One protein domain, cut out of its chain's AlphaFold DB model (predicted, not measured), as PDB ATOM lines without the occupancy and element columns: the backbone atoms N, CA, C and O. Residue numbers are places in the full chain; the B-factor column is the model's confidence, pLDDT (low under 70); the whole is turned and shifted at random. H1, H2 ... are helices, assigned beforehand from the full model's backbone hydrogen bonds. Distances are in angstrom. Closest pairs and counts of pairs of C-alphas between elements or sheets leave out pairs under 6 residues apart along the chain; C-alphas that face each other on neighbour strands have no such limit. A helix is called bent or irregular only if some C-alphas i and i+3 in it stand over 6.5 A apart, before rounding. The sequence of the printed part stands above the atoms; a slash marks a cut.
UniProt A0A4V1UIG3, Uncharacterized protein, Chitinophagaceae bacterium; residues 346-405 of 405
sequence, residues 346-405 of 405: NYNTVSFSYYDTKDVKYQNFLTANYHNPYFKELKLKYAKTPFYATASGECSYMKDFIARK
ATOM      1  N   ASN A 346      30.701  28.759  84.776       54.62
ATOM      2  CA  ASN A 346      30.783  28.706  83.302       54.62
ATOM      3  C   ASN A 346      30.389  30.046  82.626       54.62
ATOM      4  O   ASN A 346      29.861  30.046  81.507       54.62
ATOM      5  N   TYR A 347      30.579  31.177  83.308       52.47
ATOM      6  CA  TYR A 347      30.275  32.503  82.779       52.47
ATOM      7  C   TYR A 347      31.401  32.966  81.854       52.47
ATOM      8  O   TYR A 347      32.580  32.682  82.084       52.47
ATOM      9  N   ASN A 348      31.030  33.657  80.781       51.97
ATOM     10  CA  ASN A 348      31.994  34.342  79.941       51.97
ATOM     11  C   ASN A 348      32.512  35.544  80.744       51.97
ATOM     12  O   ASN A 348      31.766  36.473  81.021       51.97
ATOM     13  N   THR A 349      33.773  35.522  81.166       48.03
ATOM     14  CA  THR A 349      34.382  36.592  81.981       48.03
ATOM     15  C   THR A 349      34.484  37.930  81.252       48.03
ATOM     16  O   THR A 349      34.798  38.935  81.881       48.03
ATOM     17  N   VAL A 350      34.234  37.939  79.938       45.28
ATOM     18  CA  VAL A 350      34.287  39.124  79.074       45.28
ATOM     19  C   VAL A 350      32.910  39.760  78.865       45.28
ATOM     20  O   VAL A 350      32.829  40.870  78.346       45.28
ATOM     21  N   SER A 351      31.812  39.105  79.259       42.47
ATOM     22  CA  SER A 351      30.520  39.784  79.266       42.47
ATOM     23  C   SER A 351      30.413  40.632  80.525       42.47
ATOM     24  O   SER A 351      30.669  40.166  81.633       42.47
ATOM     25  N   PHE A 352      29.903  41.848  80.368       42.44
ATOM     26  CA  PHE A 352      29.319  42.685  81.422       42.44
ATOM     27  C   PHE A 352      28.167  41.982  82.205       42.44
ATOM     28  O   PHE A 352      27.393  42.626  82.904       42.44
ATOM     29  N   SER A 353      28.046  40.651  82.124       45.69
ATOM     30  CA  SER A 353      26.986  39.805  82.669       45.69
ATOM     31  C   SER A 353      27.090  39.557  84.170       45.69
ATOM     32  O   SER A 353      26.212  38.902  84.718       45.69
ATOM     33  N   TYR A 354      28.099  40.089  84.872       45.25
ATOM     34  CA  TYR A 354      28.017  40.169  86.338       45.25
ATOM     35  C   TYR A 354      26.781  40.988  86.773       45.25
ATOM     36  O   TYR A 354      26.273  40.800  87.874       45.25
ATOM     37  N   TYR A 355      26.270  41.843  85.875       51.22
ATOM     38  CA  TYR A 355      25.024  42.595  86.021       51.22
ATOM     39  C   TYR A 355      23.826  41.976  85.286       51.22
ATOM     40  O   TYR A 355      22.713  42.482  85.425       51.22
ATOM     41  N   ASP A 356      24.013  40.889  84.525       63.06
ATOM     42  CA  ASP A 356      22.892  40.178  83.910       63.06
ATOM     43  C   ASP A 356      22.346  39.150  84.898       63.06
ATOM     44  O   ASP A 356      22.659  37.958  84.868       63.06
ATOM     45  N   THR A 357      21.500  39.636  85.800       65.12
ATOM     46  CA  THR A 357      20.783  38.801  86.764       65.12
ATOM     47  C   THR A 357      19.849  37.793  86.090       65.12
ATOM     48  O   THR A 357      19.311  36.936  86.783       65.12
ATOM     49  N   LYS A 358      19.655  37.832  84.766       70.50
ATOM     50  CA  LYS A 358      18.871  36.839  84.021       70.50
ATOM     51  C   LYS A 358      19.736  35.743  83.388       70.50
ATOM     52  O   LYS A 358      19.176  34.781  82.863       70.50
ATOM     53  N   ASP A 359      21.068  35.824  83.472       73.81
ATOM     54  CA  ASP A 359      21.948  34.760  82.984       73.81
ATOM     55  C   ASP A 359      21.707  33.460  83.774       73.81
ATOM     56  O   ASP A 359      21.877  33.387  84.994       73.81
ATOM     57  N   VAL A 360      21.324  32.398  83.060       73.56
ATOM     58  CA  VAL A 360      20.974  31.097  83.655       73.56
ATOM     59  C   VAL A 360      22.145  30.497  84.439       73.56
ATOM     60  O   VAL A 360      21.938  29.817  85.442       73.56
ATOM     61  N   LYS A 361      23.395  30.736  84.029       71.88
ATOM     62  CA  LYS A 361      24.572  30.189  84.719       71.88
ATOM     63  C   LYS A 361      24.864  30.956  86.002       71.88
ATOM     64  O   LYS A 361      25.221  30.328  86.998       71.88
ATOM     65  N   TYR A 362      24.685  32.275  85.994       73.12
ATOM     66  CA  TYR A 362      24.738  33.099  87.197       73.12
ATOM     67  C   TYR A 362      23.634  32.696  88.184       73.12
ATOM     68  O   TYR A 362      23.925  32.432  89.350       73.12
ATOM     69  N   GLN A 363      22.402  32.502  87.707       76.88
ATOM     70  CA  GLN A 363      21.293  32.009  88.528       76.88
ATOM     71  C   GLN A 363      21.541  30.605  89.086       76.88
ATOM     72  O   GLN A 363      21.275  30.347  90.259       76.88
ATOM     73  N   ASN A 364      22.136  29.705  88.300       76.88
ATOM     74  CA  ASN A 364      22.543  28.385  88.782       76.88
ATOM     75  C   ASN A 364      23.640  28.475  89.851       76.88
ATOM     76  O   ASN A 364      23.602  27.730  90.830       76.88
ATOM     77  N   PHE A 365      24.603  29.392  89.702       78.31
ATOM     78  CA  PHE A 365      25.620  29.648  90.722       78.31
ATOM     79  C   PHE A 365      24.998  30.181  92.019       78.31
ATOM     80  O   PHE A 365      25.309  29.667  93.095       78.31
ATOM     81  N   LEU A 366      24.099  31.166  91.937       78.62
ATOM     82  CA  LEU A 366      23.370  31.683  93.099       78.62
ATOM     83  C   LEU A 366      22.543  30.580  93.763       78.62
ATOM     84  O   LEU A 366      22.694  30.331  94.957       78.62
ATOM     85  N   THR A 367      21.767  29.833  92.979       80.69
ATOM     86  CA  THR A 367      20.957  28.703  93.451       80.69
ATOM     87  C   THR A 367      21.814  27.665  94.169       80.69
ATOM     88  O   THR A 367      21.465  27.235  95.266       80.69
ATOM     89  N   ALA A 368      22.961  27.282  93.606       81.25
ATOM     90  CA  ALA A 368      23.868  26.330  94.240       81.25
ATOM     91  C   ALA A 368      24.462  26.868  95.557       81.25
ATOM     92  O   ALA A 368      24.648  26.101  96.503       81.25
ATOM     93  N   ASN A 369      24.702  28.179  95.662       80.69
ATOM     94  CA  ASN A 369      25.105  28.811  96.919       80.69
ATOM     95  C   ASN A 369      23.973  28.847  97.954       80.69
ATOM     96  O   ASN A 369      24.215  28.540  99.122       80.69
ATOM     97  N   TYR A 370      22.739  29.145  97.544       81.25
ATOM     98  CA  TYR A 370      21.568  29.101  98.423       81.25
ATOM     99  C   TYR A 370      21.248  27.686  98.912       81.25
ATOM    100  O   TYR A 370      20.743  27.508 100.015       81.25
ATOM    101  N   HIS A 371      21.592  26.659  98.137       85.62
ATOM    102  CA  HIS A 371      21.429  25.260  98.532       85.62
ATOM    103  C   HIS A 371      22.688  24.665  99.178       85.62
ATOM    104  O   HIS A 371      22.791  23.446  99.322       85.62
ATOM    105  N   ASN A 372      23.647  25.498  99.601       90.56
ATOM    106  CA  ASN A 372      24.867  25.022 100.240       90.56
ATOM    107  C   ASN A 372      24.534  24.273 101.551       90.56
ATOM    108  O   ASN A 372      24.064  24.884 102.521       90.56
ATOM    109  N   PRO A 373      24.799  22.954 101.634       93.44
ATOM    110  CA  PRO A 373      24.373  22.139 102.770       93.44
ATOM    111  C   PRO A 373      25.045  22.564 104.079       93.44
ATOM    112  O   PRO A 373      24.475  22.390 105.157       93.44
ATOM    113  N   TYR A 374      26.234  23.163 104.001       96.19
ATOM    114  CA  TYR A 374      26.969  23.611 105.175       96.19
ATOM    115  C   TYR A 374      26.386  24.896 105.776       96.19
ATOM    116  O   TYR A 374      26.406  25.041 106.995       96.19
ATOM    117  N   PHE A 375      25.789  25.788 104.976       94.06
ATOM    118  CA  PHE A 375      25.046  26.936 105.514       94.06
ATOM    119  C   PHE A 375      23.772  26.494 106.238       94.06
ATOM    120  O   PHE A 375      23.480  26.975 107.337       94.06
ATOM    121  N   LYS A 376      23.061  25.500 105.690       92.94
ATOM    122  CA  LYS A 376      21.934  24.862 106.386       92.94
ATOM    123  C   LYS A 376      22.380  24.244 107.712       92.94
ATOM    124  O   LYS A 376      21.730  24.462 108.733       92.94
ATOM    125  N   GLU A 377      23.494  23.514 107.719       95.69
ATOM    126  CA  GLU A 377      24.040  22.920 108.942       95.69
ATOM    127  C   GLU A 377      24.455  23.985 109.974       95.69
ATOM    128  O   GLU A 377      24.114  23.838 111.147       95.69
ATOM    129  N   LEU A 378      25.114  25.075 109.553       95.38
ATOM    130  CA  LEU A 378      25.446  26.216 110.419       95.38
ATOM    131  C   LEU A 378      24.221  26.766 111.137       95.38
ATOM    132  O   LEU A 378      24.232  26.878 112.361       95.38
ATOM    133  N   LYS A 379      23.157  27.057 110.387       94.12
ATOM    134  CA  LYS A 379      21.921  27.606 110.948       94.12
ATOM    135  C   LYS A 379      21.241  26.631 111.912       94.12
ATOM    136  O   LYS A 379      20.782  27.042 112.968       94.12
ATOM    137  N   LEU A 380      21.172  25.346 111.568       95.38
ATOM    138  CA  LEU A 380      20.436  24.370 112.379       95.38
ATOM    139  C   LEU A 380      21.199  23.923 113.630       95.38
ATOM    140  O   LEU A 380      20.582  23.704 114.667       95.38
ATOM    141  N   LYS A 381      22.524  23.765 113.540       96.94
ATOM    142  CA  LYS A 381      23.330  23.163 114.615       96.94
ATOM    143  C   LYS A 381      24.193  24.155 115.383       96.94
ATOM    144  O   LYS A 381      24.563  23.866 116.516       96.94
ATOM    145  N   TYR A 382      24.531  25.297 114.784       97.31
ATOM    146  CA  TYR A 382      25.543  26.210 115.321       97.31
ATOM    147  C   TYR A 382      25.059  27.660 115.466       97.31
ATOM    148  O   TYR A 382      25.861  28.526 115.790       97.31
ATOM    149  N   ALA A 383      23.760  27.945 115.315       95.88
ATOM    150  CA  ALA A 383      23.227  29.313 115.396       95.88
ATOM    151  C   ALA A 383      23.512  30.051 116.718       95.88
ATOM    152  O   ALA A 383      23.492  31.276 116.752       95.88
ATOM    153  N   LYS A 384      23.770  29.315 117.807       96.56
ATOM    154  CA  LYS A 384      24.071  29.881 119.131       96.56
ATOM    155  C   LYS A 384      25.567  30.109 119.380       96.56
ATOM    156  O   LYS A 384      25.925  30.542 120.471       96.56
ATOM    157  N   THR A 385      26.454  29.768 118.441       97.88
ATOM    158  CA  THR A 385      27.897  29.932 118.665       97.88
ATOM    159  C   THR A 385      28.347  31.363 118.357       97.88
ATOM    160  O   THR A 385      27.808  31.984 117.435       97.88
ATOM    161  N   PRO A 386      29.366  31.890 119.062       97.06
ATOM    162  CA  PRO A 386      29.937  33.204 118.764       97.06
ATOM    163  C   PRO A 386      30.349  33.366 117.298       97.06
ATOM    164  O   PRO A 386      30.025  34.365 116.662       97.06
ATOM    165  N   PHE A 387      30.993  32.350 116.723       96.31
ATOM    166  CA  PHE A 387      31.428  32.393 115.336       96.31
ATOM    167  C   PHE A 387      30.264  32.509 114.346       96.31
ATOM    168  O   PHE A 387      30.397  33.204 113.341       96.31
ATOM    169  N   TYR A 388      29.119  31.864 114.605       95.69
ATOM    170  CA  TYR A 388      27.949  32.007 113.738       95.69
ATOM    171  C   TYR A 388      27.474  33.461 113.694       95.69
ATOM    172  O   TYR A 388      27.197  33.969 112.607       95.69
ATOM    173  N   ALA A 389      27.437  34.141 114.846       94.00
ATOM    174  CA  ALA A 389      27.067  35.550 114.914       94.00
ATOM    175  C   ALA A 389      28.009  36.406 114.049       94.00
ATOM    176  O   ALA A 389      27.533  37.131 113.175       94.00
ATOM    177  N   THR A 390      29.329  36.233 114.191       94.62
ATOM    178  CA  THR A 390      30.330  36.929 113.362       94.62
ATOM    179  C   THR A 390      30.147  36.634 111.870       94.62
ATOM    180  O   THR A 390      30.008  37.552 111.066       94.62
ATOM    181  N   ALA A 391      30.081  35.357 111.484       92.88
ATOM    182  CA  ALA A 391      29.969  34.955 110.084       92.88
ATOM    183  C   ALA A 391      28.666  35.449 109.433       92.88
ATOM    184  O   ALA A 391      28.683  35.868 108.277       92.88
ATOM    185  N   SER A 392      27.552  35.451 110.172       90.94
ATOM    186  CA  SER A 392      26.260  35.952 109.684       90.94
ATOM    187  C   SER A 392      26.236  37.468 109.461       90.94
ATOM    188  O   SER A 392      25.502  37.941 108.593       90.94
ATOM    189  N   GLY A 393      27.040  38.223 110.218       88.94
ATOM    190  CA  GLY A 393      27.187  39.669 110.053       88.94
ATOM    191  C   GLY A 393      28.149  40.054 108.927       88.94
ATOM    192  O   GLY A 393      27.912  41.040 108.234       88.94
ATOM    193  N   GLU A 394      29.211  39.271 108.720       89.50
ATOM    194  CA  GLU A 394      30.293  39.612 107.787       89.50
ATOM    195  C   GLU A 394      30.166  38.991 106.386       89.50
ATOM    196  O   GLU A 394      30.691  39.556 105.426       89.50
ATOM    197  N   CYS A 395      29.516  37.829 106.246       86.62
ATOM    198  CA  CYS A 395      29.420  37.109 104.975       86.62
ATOM    199  C   CYS A 395      28.071  37.367 104.289       86.62
ATOM    200  O   CYS A 395      27.040  36.848 104.724       86.62
ATOM    201  N   SER A 396      28.084  38.097 103.168       81.94
ATOM    202  CA  SER A 396      26.872  38.410 102.392       81.94
ATOM    203  C   SER A 396      26.100  37.158 101.971       81.94
ATOM    204  O   SER A 396      24.926  37.043 102.289       81.94
ATOM    205  N   TYR A 397      26.762  36.151 101.393       80.25
ATOM    206  CA  TYR A 397      26.098  34.903 100.984       80.25
ATOM    207  C   TYR A 397      25.414  34.170 102.145       80.25
ATOM    208  O   TYR A 397      24.350  33.577 101.971       80.25
ATOM    209  N   MET A 398      26.019  34.193 103.336       83.00
ATOM    210  CA  MET A 398      25.414  33.591 104.523       83.00
ATOM    211  C   MET A 398      24.211  34.412 104.997       83.00
ATOM    212  O   MET A 398      23.189  33.832 105.363       83.00
ATOM    213  N   LYS A 399      24.304  35.744 104.956       85.19
ATOM    214  CA  LYS A 399      23.194  36.653 105.259       85.19
ATOM    215  C   LYS A 399      22.018  36.446 104.300       85.19
ATOM    216  O   LYS A 399      20.891  36.288 104.765       85.19
ATOM    217  N   ASP A 400      22.288  36.355 103.004       80.94
ATOM    218  CA  ASP A 400      21.289  36.146 101.951       80.94
ATOM    219  C   ASP A 400      20.615  34.770 102.104       80.94
ATOM    220  O   ASP A 400      19.385  34.667 102.148       80.94
ATOM    221  N   PHE A 401      21.404  33.716 102.366       83.00
ATOM    222  CA  PHE A 401      20.888  32.389 102.726       83.00
ATOM    223  C   PHE A 401      19.956  32.425 103.949       83.00
ATOM    224  O   PHE A 401      18.893  31.794 103.956       83.00
ATOM    225  N   ILE A 402      20.335  33.149 105.009       82.50
ATOM    226  CA  ILE A 402      19.523  33.269 106.230       82.50
ATOM    227  C   ILE A 402      18.218  34.015 105.941       82.50
ATOM    228  O   ILE A 402      17.170  33.581 106.435       82.50
ATOM    229  N   ALA A 403      18.294  35.093 105.154       81.00
ATOM    230  CA  ALA A 403      17.178  35.957 104.783       81.00
ATOM    231  C   ALA A 403      16.239  35.338 103.735       81.00
ATOM    232  O   ALA A 403      15.128  35.842 103.575       81.00
ATOM    233  N   ARG A 404      16.655  34.252 103.062       69.50
ATOM    234  CA  ARG A 404      15.977  33.673 101.886       69.50
ATOM    235  C   ARG A 404      15.795  34.710 100.765       69.50
ATOM    236  O   ARG A 404      14.719  34.776 100.175       69.50
ATOM    237  N   LYS A 405      16.812  35.545 100.539       57.44
ATOM    238  CA  LYS A 405      16.796  36.639  99.559       57.44
ATOM    239  C   LYS A 405      17.889  36.493  98.520       57.44
ATOM    240  O   LYS A 405      18.961  35.945  98.863       57.44
TER     241      LYS A 405
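Overview. This is residues 346 to 405 of the 405 residues of an uncharacterized protein of Chitinophagaceae bacterium (UniProt A0A4V1UIG3). Two helices, H2 and H3, follow one another along one long side of a rod; at one end of it H4 folds back over H3, and H5 lies crosswise between H4 and the place where H2 gives way to H3. At the other end, the short H1 and the loop before it make a loose end near the beginning of H2. The printed part has 60 residues with five named helices, in the order H1, H2, H3, H4, H5, and no named strand; the class is all helix. The whole is loose, with a radius of gyration of the C-alphas of 14.0 A, and its C-alphas span 41 by 19 by 17 A.

Along the chain. The printed part begins at Asn 346, with C-alpha at (30.783, 28.706, 83.302). H1, residues 352 to 355, measures 6.3 A from first to last C-alpha; it is neither bent nor irregular, but only just, by that same distance. H2, residues 360 to 370, is the longest helix at 11 residues and 14.9 A, and begins with C-alpha 360 at (20.974, 31.097, 83.655). H3, residues 373 to 382, measures 13.2 A. H4, residues 386 to 394, measures 12.7 A. H5, residues 396 to 403, measures 10.3 A and ends with C-alpha 403 at (17.178, 35.957, 104.783).

Arrangement. H5 is the hub, touching three helices. H5 and H2 touch, the closest C-alphas being those of Tyr 370 and Phe 401, 5.5 A apart; their lines are only just about perpendicular, at 70.5 degrees. H5 and H3 only just touch, with 3 pairs of C-alphas within 8 A, the closest those of Phe 375 and Met 398 at 6.7 A; they run the same way at a steep tilt of 66 degrees. H5 and H4 touch only at the corner by their link, with C-alphas 392 and 399 closest at 5.4 A, and are about perpendicular at 75 degrees. H3 and H4 only just touch, and only at the corner by their link, with 3 pairs of C-alphas within 8 A; Tyr 382 and Tyr 388 have the closest C-alphas, 6.5 A apart. H3 and H4 run opposite ways at a steep tilt of 47 degrees. H2 is apart from H3 and from H4. H1 is close to H2 but not clearly touching it, the C-alphas of Tyr 354 and Tyr 362 being closest at 7.8 A, and it is apart from H3, H4 and H5. In H2, H3, H4 and H5 every O i to N i+4 pair is within hydrogen-bond range; H1 is too short for such a pair, and its one O i to N i+3 pair is within range.

Size, cuts and confidence. The two C-alphas farthest apart are those of Val 350 and Lys 384, at 42.4 A. The printed part has no cut, and the four links between its helices are tight. It ends at Lys 405, the chain's last residue. The mean pLDDT of the printed part is 78.9; residues 346 to 357 and 404 to 405 are under 70, and H1 has a mean of 46.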